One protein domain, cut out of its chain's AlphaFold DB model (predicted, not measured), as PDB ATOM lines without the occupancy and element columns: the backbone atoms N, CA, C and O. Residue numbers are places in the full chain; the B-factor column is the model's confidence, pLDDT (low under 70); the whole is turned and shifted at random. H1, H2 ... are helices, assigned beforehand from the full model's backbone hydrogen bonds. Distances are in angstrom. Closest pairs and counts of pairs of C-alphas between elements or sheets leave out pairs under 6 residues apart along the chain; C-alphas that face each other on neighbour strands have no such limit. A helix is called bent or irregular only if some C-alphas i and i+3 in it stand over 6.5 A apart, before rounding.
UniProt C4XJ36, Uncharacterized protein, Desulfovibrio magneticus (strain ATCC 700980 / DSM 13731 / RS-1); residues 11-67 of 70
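What this domain is: This is residues 11 to 67 of the 70 residues of an uncharacterized protein of Desulfovibrio magneticus (strain ATCC 700980 / DSM 13731 / RS-1) (UniProt C4XJ36). One long helix, H4, reaches away from a small loose body in which three short helices, H1, H2 and H3, follow one another round an open arc, with the first stretch, residues 11 to 17, looping beside the hollow of that arc. The far part of H4 with the last residue, residues 54 to 67, sticks out as a free arm and makes much of the length. The printed part has 57 residues, with four named helices in the order H1, H2, H3, H4 and no named strand, and its class is all helix. The whole is loose, with a radius of gyration of the C-alphas of 13.6 A, and elongated, spanning 40 by 24 by 20 A.

How they stand to each other: After residues 11 to 17, H1 takes residues 18 to 24. H2, residues 26 to 29, follows after a tight link of 1 residue, and H1 and H2 meet only through their link. H3, residues 34 to 41, follows H2 after a tight link of 4 residues. H2 and H3 touch, with 6 pairs of C-alphas within 8 A; the closest are those of Trp 27 and Arg 34, 5.3 A apart, and the two helices are 9.9 A from centre to centre. H1 and H3 are apart. H4, residues 46 to 66, comes after a tight link of 4 residues from H3, yet H3 and H4 are apart. H4 touches no helix and is also apart from H1 and from H2. In H1, H3 and H4 every pair of O of residue i and N of residue i+4 is within hydrogen-bond range; H2 is too short for such a pair, and its one pair of O of residue i and N of residue i+3 is within range.

Where its parts are: H1 begins at C-alpha 18, at (210.636, 285.751, 284.456), and measures 10.0 A from first to last C-alpha. H2 runs from Pro 26 to Lys 29, over 5.3 A. H3 runs from Arg 34, with its C-alpha at (202.410, 296.733, 283.698), to Leu 41, over 10.8 A. H4 is the longest helix, with 21 residues over 30.3 A, from Asp 46 to Phe 66, whose C-alpha is at (195.017, 263.165, 266.196). None of the four is bent.

The domain as a whole: The two C-alphas farthest apart are those of Glu 35 and Phe 66, at 40.7 A. Without residues 54 to 67, which stand free, the body has 43 residues, spans 25 by 20 by 13 A and has a radius of gyration of 10.4 A. The printed part has no cut, and its three links between helices are tight. The mean pLDDT of the printed part is 92.7, and no printed residue is under 70.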
ATOM      1  N   TRP A  11     204.594 286.285 286.787       93.25
ATOM      2  CA  TRP A  11     205.114 285.251 285.891       93.25
ATOM      3  C   TRP A  11     204.979 283.832 286.455       93.25
ATOM      4  O   TRP A  11     204.794 282.902 285.679       93.25
ATOM      5  N   ALA A  12     205.055 283.661 287.778       91.12
ATOM      6  CA  ALA A  12     204.896 282.364 288.429       91.12
ATOM      7  C   ALA A  12     203.437 281.893 288.355       91.12
ATOM      8  O   ALA A  12     203.200 280.770 287.920       91.12
ATOM      9  N   ARG A  13     202.483 282.796 288.631       90.62
ATOM     10  CA  ARG A  13     201.040 282.537 288.469       90.62
ATOM     11  C   ARG A  13     200.696 282.127 287.038       90.62
ATOM     12  O   ARG A  13     199.933 281.204 286.808       90.62
ATOM     13  N   LEU A  14     201.345 282.760 286.061       90.75
ATOM     14  CA  LEU A  14     201.225 282.423 284.640       90.75
ATOM     15  C   LEU A  14     202.210 281.330 284.183       90.75
ATOM     16  O   LEU A  14     202.635 281.333 283.023       90.75
ATOM     17  N   ARG A  15     202.649 280.453 285.094       90.00
ATOM     18  CA  ARG A  15     203.489 279.269 284.834       90.00
ATOM     19  C   ARG A  15     204.634 279.505 283.842       90.00
ATOM     20  O   ARG A  15     204.919 278.678 282.977       90.00
ATOM     21  N   MET A  16     205.301 280.654 283.939       92.00
ATOM     22  CA  MET A  16     206.380 281.022 283.032       92.00
ATOM     23  C   MET A  16     207.596 281.569 283.765       92.00
ATOM     24  O   MET A  16     207.536 282.120 284.865       92.00
ATOM     25  N   THR A  17     208.751 281.451 283.119       94.69
ATOM     26  CA  THR A  17     209.965 282.066 283.650       94.69
ATOM     27  C   THR A  17     209.857 283.587 283.576       94.69
ATOM     28  O   THR A  17     209.271 284.148 282.645       94.69
ATOM     29  N   ARG A  18     210.519 284.285 284.506       95.19
ATOM     30  CA  ARG A  18     210.636 285.751 284.456       95.19
ATOM     31  C   ARG A  18     211.142 286.236 283.092       95.19
ATOM     32  O   ARG A  18     210.617 287.201 282.556       95.19
ATOM     33  N   LYS A  19     212.124 285.541 282.503       96.81
ATOM     34  CA  LYS A  19     212.678 285.884 281.182       96.81
ATOM     35  C   LYS A  19     211.608 285.833 280.085       96.81
ATOM     36  O   LYS A  19     211.541 286.745 279.270       96.81
ATOM     37  N   GLN A  20     210.771 284.794 280.070       96.31
ATOM     38  CA  GLN A  20     209.675 284.679 279.103       96.31
ATOM     39  C   GLN A  20     208.617 285.763 279.312       96.31
ATOM     40  O   GLN A  20     208.152 286.335 278.331       96.31
ATOM     41  N   TYR A  21     208.272 286.078 280.562       95.44
ATOM     42  CA  TYR A  21     207.301 287.123 280.886       95.44
ATOM     43  C   TYR A  21     207.753 288.500 280.381       95.44
ATOM     44  O   TYR A  21     207.024 289.168 279.649       95.44
ATOM     45  N   GLU A  22     208.998 288.876 280.676       95.00
ATOM     46  CA  GLU A  22     209.587 290.143 280.224       95.00
ATOM     47  C   GLU A  22     209.781 290.202 278.698       95.00
ATOM     48  O   GLU A  22     209.701 291.278 278.108       95.00
ATOM     49  N   ALA A  23     210.016 289.061 278.040       96.00
ATOM     50  CA  ALA A  23     210.120 288.992 276.583       96.00
ATOM     51  C   ALA A  23     208.750 289.098 275.893       96.00
ATOM     52  O   ALA A  23     208.616 289.801 274.893       96.00
ATOM     53  N   LYS A  24     207.724 288.417 276.424       94.88
ATOM     54  CA  LYS A  24     206.363 288.422 275.862       94.88
ATOM     55  C   LYS A  24     205.629 289.744 276.098       94.88
ATOM     56  O   LYS A  24     204.736 290.056 275.311       94.88
ATOM     57  N   ARG A  25     205.983 290.474 277.166       94.56
ATOM     58  CA  ARG A  25     205.358 291.733 277.622       94.56
ATOM     59  C   ARG A  25     203.825 291.702 277.525       94.56
ATOM     60  O   ARG A  25     203.259 292.458 276.733       94.56
ATOM     61  N   PRO A  26     203.135 290.839 278.294       92.81
ATOM     62  CA  PRO A  26     201.684 290.665 278.173       92.81
ATOM     63  C   PRO A  26     200.899 291.980 278.287       92.81
ATOM     64  O   PRO A  26     200.005 292.222 277.482       92.81
ATOM     65  N   TRP A  27     201.327 292.873 279.187       95.38
ATOM     66  CA  TRP A  27     200.732 294.201 279.377       95.38
ATOM     67  C   TRP A  27     200.782 295.083 278.118       95.38
ATOM     68  O   TRP A  27     199.838 295.807 277.815       95.38
ATOM     69  N   ALA A  28     201.855 294.987 277.327       93.19
ATOM     70  CA  ALA A  28     201.979 295.760 276.095       93.19
ATOM     71  C   ALA A  28     200.974 295.288 275.034       93.19
ATOM     72  O   ALA A  28     200.426 296.105 274.301       93.19
ATOM     73  N   LYS A  29     200.700 293.977 274.972       90.00
ATOM     74  CA  LYS A  29     199.705 293.407 274.051       90.00
ATOM     75  C   LYS A  29     198.270 293.696 274.480       90.00
ATOM     76  O   LYS A  29     197.399 293.777 273.624       90.00
ATOM     77  N   SER A  30     198.029 293.859 275.779       89.44
ATOM     78  CA  SER A  30     196.716 294.227 276.307       89.44
ATOM     79  C   SER A  30     196.438 295.733 276.257       89.44
ATOM     80  O   SER A  30     195.355 296.150 276.650       89.44
ATOM     81  N   GLY A  31     197.407 296.559 275.840       93.94
ATOM     82  CA  GLY A  31     197.284 298.021 275.870       93.94
ATOM     83  C   GLY A  31     197.223 298.612 277.285       93.94
ATOM     84  O   GLY A  31     196.741 299.728 277.454       93.94
ATOM     85  N   LEU A  32     197.690 297.873 278.297       94.75
ATOM     86  CA  LEU A  32     197.669 298.285 279.702       94.75
ATOM     87  C   LEU A  32     199.077 298.644 280.183       94.75
ATOM     88  O   LEU A  32     200.082 298.161 279.647       94.75
ATOM     89  N   SER A  33     199.166 299.444 281.249       96.25
ATOM     90  CA  SER A  33     200.419 299.523 282.001       96.25
ATOM     91  C   SER A  33     200.728 298.169 282.649       96.25
ATOM     92  O   SER A  33     199.844 297.328 282.849       96.25
ATOM     93  N   ARG A  34     201.997 297.952 283.000       94.69
ATOM     94  CA  ARG A  34     202.410 296.733 283.698       94.69
ATOM     95  C   ARG A  34     201.644 296.567 285.010       94.69
ATOM     96  O   ARG A  34     201.144 295.485 285.284       94.69
ATOM     97  N   GLU A  35     201.517 297.640 285.779       93.94
ATOM     98  CA  GLU A  35     200.824 297.660 287.066       93.94
ATOM     99  C   GLU A  35     199.339 297.329 286.903       93.94
ATOM    100  O   GLU A  35     198.807 296.530 287.666       93.94
ATOM    101  N   GLN A  36     198.678 297.894 285.887       95.12
ATOM    102  CA  GLN A  36     197.271 297.611 285.591       95.12
ATOM    103  C   GLN A  36     197.054 296.152 285.184       95.12
ATOM    104  O   GLN A  36     196.112 295.517 285.650       95.12
ATOM    105  N   TRP A  37     197.933 295.609 284.341       94.62
ATOM    106  CA  TRP A  37     197.892 294.200 283.956       94.62
ATOM    107  C   TRP A  37     198.101 293.277 285.161       94.62
ATOM    108  O   TRP A  37     197.333 292.339 285.365       94.62
ATOM    109  N   GLU A  38     199.137 293.535 285.962       92.69
ATOM    110  CA  GLU A  38     199.471 292.713 287.127       92.69
ATOM    111  C   GLU A  38     198.373 292.789 288.199       92.69
ATOM    112  O   GLU A  38     198.017 291.753 288.752       92.69
ATOM    113  N   ALA A  39     197.767 293.961 288.421       92.44
ATOM    114  CA  ALA A  39     196.580 294.099 289.266       92.44
ATOM    115  C   ALA A  39     195.375 293.330 288.698       92.44
ATOM    116  O   ALA A  39     194.600 292.742 289.444       92.44
ATOM    117  N   GLY A  40     195.239 293.291 287.369       91.06
ATOM    118  CA  GLY A  40     194.247 292.481 286.665       91.06
ATOM    119  C   GLY A  40     194.338 290.993 287.012       91.06
ATOM    120  O   GLY A  40     193.314 290.348 287.221       91.06
ATOM    121  N   LEU A  41     195.556 290.455 287.137       89.50
ATOM    122  CA  LEU A  41     195.767 289.052 287.506       89.50
ATOM    123  C   LEU A  41     195.211 288.727 288.895       89.50
ATOM    124  O   LEU A  41     194.834 287.588 289.151       89.50
ATOM    125  N   ASP A  42     195.156 289.695 289.806       87.88
ATOM    126  CA  ASP A  42     194.707 289.480 291.187       87.88
ATOM    127  C   ASP A  42     193.216 289.191 291.306       87.88
ATOM    128  O   ASP A  42     192.784 288.604 292.293       87.88
ATOM    129  N   TYR A  43     192.436 289.576 290.298       89.50
ATOM    130  CA  TYR A  43     191.009 289.276 290.241       89.50
ATOM    131  C   TYR A  43     190.720 287.825 289.854       89.50
ATOM    132  O   TYR A  43     189.599 287.359 290.043       89.50
ATOM    133  N   PHE A  44     191.710 287.111 289.316       87.25
ATOM    134  CA  PHE A  44     191.566 285.709 288.953       87.25
ATOM    135  C   PHE A  44     192.078 284.837 290.100       87.25
ATOM    136  O   PHE A  44     193.244 284.978 290.473       87.25
ATOM    137  N   PRO A  45     191.253 283.934 290.653       89.25
ATOM    138  CA  PRO A  45     191.734 282.881 291.538       89.25
ATOM    139  C   PRO A  45     192.767 282.003 290.825       89.25
ATOM    140  O   PRO A  45     192.695 281.819 289.606       89.25
ATOM    141  N   ASP A  46     193.709 281.436 291.573       85.50
ATOM    142  CA  ASP A  46     194.739 280.569 290.993       85.50
ATOM    143  C   ASP A  46     194.111 279.318 290.353       85.50
ATOM    144  O   ASP A  46     194.550 278.879 289.293       85.50
ATOM    145  N   GLU A  47     192.998 278.822 290.900       88.50
ATOM    146  CA  GLU A  47     192.226 277.712 290.339       88.50
ATOM    147  C   GLU A  47     191.641 278.038 288.958       88.50
ATOM    148  O   GLU A  47     191.531 277.155 288.108       88.50
ATOM    149  N   ALA A  48     191.276 279.302 288.716       90.19
ATOM    150  CA  ALA A  48     190.761 279.733 287.421       90.19
ATOM    151  C   ALA A  48     191.879 279.763 286.372       90.19
ATOM    152  O   ALA A  48     191.686 279.314 285.243       90.19
ATOM    153  N   ILE A  49     193.065 280.241 286.756       89.31
ATOM    154  CA  ILE A  49     194.251 280.208 285.894       89.31
ATOM    155  C   ILE A  49     194.627 278.752 285.585       89.31
ATOM    156  O   ILE A  49     194.865 278.407 284.428       89.31
ATOM    157  N   ASP A  50     194.614 277.882 286.593       90.19
ATOM    158  CA  ASP A  50     194.889 276.455 286.442       90.19
ATOM    159  C   ASP A  50     193.893 275.743 285.521       90.19
ATOM    160  O   ASP A  50     194.303 274.898 284.723       90.19
ATOM    161  N   ALA A  51     192.602 276.079 285.601       92.94
ATOM    162  CA  ALA A  51     191.584 275.533 284.706       92.94
ATOM    163  C   ALA A  51     191.886 275.880 283.240       92.94
ATOM    164  O   ALA A  51     191.920 274.982 282.401       92.94
ATOM    165  N   ILE A  52     192.222 277.145 282.957       92.00
ATOM    166  CA  ILE A  52     192.598 277.600 281.609       92.00
ATOM    167  C   ILE A  52     193.831 276.839 281.099       92.00
ATOM    168  O   ILE A  52     193.867 276.420 279.943       92.00
ATOM    169  N   TYR A  53     194.843 276.620 281.947       92.50
ATOM    170  CA  TYR A  53     196.014 275.827 281.554       92.50
ATOM    171  C   TYR A  53     195.650 274.393 281.183       92.50
ATOM    172  O   TYR A  53     196.145 273.892 280.178       92.50
ATOM    173  N   ARG A  54     194.791 273.741 281.974       93.69
ATOM    174  CA  ARG A  54     194.373 272.357 281.718       93.69
ATOM    175  C   ARG A  54     193.581 272.223 280.423       93.69
ATOM    176  O   ARG A  54     193.762 271.232 279.726       93.69
ATOM    177  N   GLU A  55     192.738 273.201 280.100       95.06
ATOM    178  CA  GLU A  55     192.011 273.234 278.826       95.06
ATOM    179  C   GLU A  55     192.982 273.320 277.645       95.06
ATOM    180  O   GLU A  55     192.958 272.466 276.764       95.06
ATOM    181  N   VAL A  56     193.924 274.266 277.681       93.81
ATOM    182  CA  VAL A  56     194.928 274.416 276.615       93.81
ATOM    183  C   VAL A  56     195.834 273.182 276.507       93.81
ATOM    184  O   VAL A  56     196.184 272.766 275.407       93.81
ATOM    185  N   GLU A  57     196.229 272.576 277.630       93.88
ATOM    186  CA  GLU A  57     197.002 271.329 277.630       93.88
ATOM    187  C   GLU A  57     196.216 270.165 277.011       93.88
ATOM    188  O   GLU A  57     196.803 269.361 276.283       93.88
ATOM    189  N   ALA A  58     194.905 270.081 277.264       94.50
ATOM    190  CA  ALA A  58     194.043 269.083 276.643       94.50
ATOM    191  C   ALA A  58     193.958 269.285 275.123       94.50
ATOM    192  O   ALA A  58     194.127 268.314 274.387       94.50
ATOM    193  N   ASP A  59     193.793 270.525 274.654       93.94
ATOM    194  CA  ASP A  59     193.771 270.847 273.221       93.94
ATOM    195  C   ASP A  59     195.096 270.477 272.541       93.94
ATOM    196  O   ASP A  59     195.108 269.786 271.522       93.94
ATOM    197  N   ILE A  60     196.229 270.843 273.151       94.19
ATOM    198  CA  ILE A  60     197.567 270.477 272.658       94.19
ATOM    199  C   ILE A  60     197.726 268.953 272.584       94.19
ATOM    200  O   ILE A  60     198.316 268.436 271.634       94.19
ATOM    201  N   LEU A  61     197.220 268.218 273.580       94.81
ATOM    202  CA  LEU A  61     197.294 266.759 273.597       94.81
ATOM    203  C   LEU A  61     196.435 266.137 272.490       94.81
ATOM    204  O   LEU A  61     196.890 265.210 271.819       94.81
ATOM    205  N   VAL A  62     195.220 266.646 272.280       94.94
ATOM    206  CA  VAL A  62     194.340 266.209 271.188       94.94
ATOM    207  C   VAL A  62     195.020 266.446 269.841       94.94
ATOM    208  O   VAL A  62     195.114 265.509 269.046       94.94
ATOM    209  N   GLU A  63     195.577 267.639 269.616       94.62
ATOM    210  CA  GLU A  63     196.322 267.957 268.394       94.62
ATOM    211  C   GLU A  63     197.544 267.046 268.199       94.62
ATOM    212  O   GLU A  63     197.835 266.619 267.081       94.62
ATOM    213  N   ALA A  64     198.261 266.720 269.276       93.69
ATOM    214  CA  ALA A  64     199.429 265.847 269.213       93.69
ATOM    215  C   ALA A  64     199.071 264.393 268.863       93.69
ATOM    216  O   ALA A  64     199.859 263.716 268.201       93.69
ATOM    217  N   ILE A  65     197.910 263.903 269.311       94.75
ATOM    218  CA  ILE A  65     197.463 262.521 269.079       94.75
ATOM    219  C   ILE A  65     196.791 262.375 267.712       94.75
ATOM    220  O   ILE A  65     197.066 261.412 266.995       94.75
ATOM    221  N   PHE A  66     195.900 263.299 267.358       94.12
ATOM    222  CA  PHE A  66     195.017 263.165 266.196       94.12
ATOM    223  C   PHE A  66     195.401 264.074 265.021       94.12
ATOM    224  O   PHE A  66     194.839 263.934 263.936       94.12
ATOM    225  N   GLY A  67     196.381 264.963 265.198       87.38
ATOM    226  CA  GLY A  67     196.682 266.034 264.251       87.38
ATOM    227  C   GLY A  67     195.769 267.248 264.453       87.38
ATOM    228  O   GLY A  67     194.883 267.248 265.306       87.38
TER     229      GLY A  67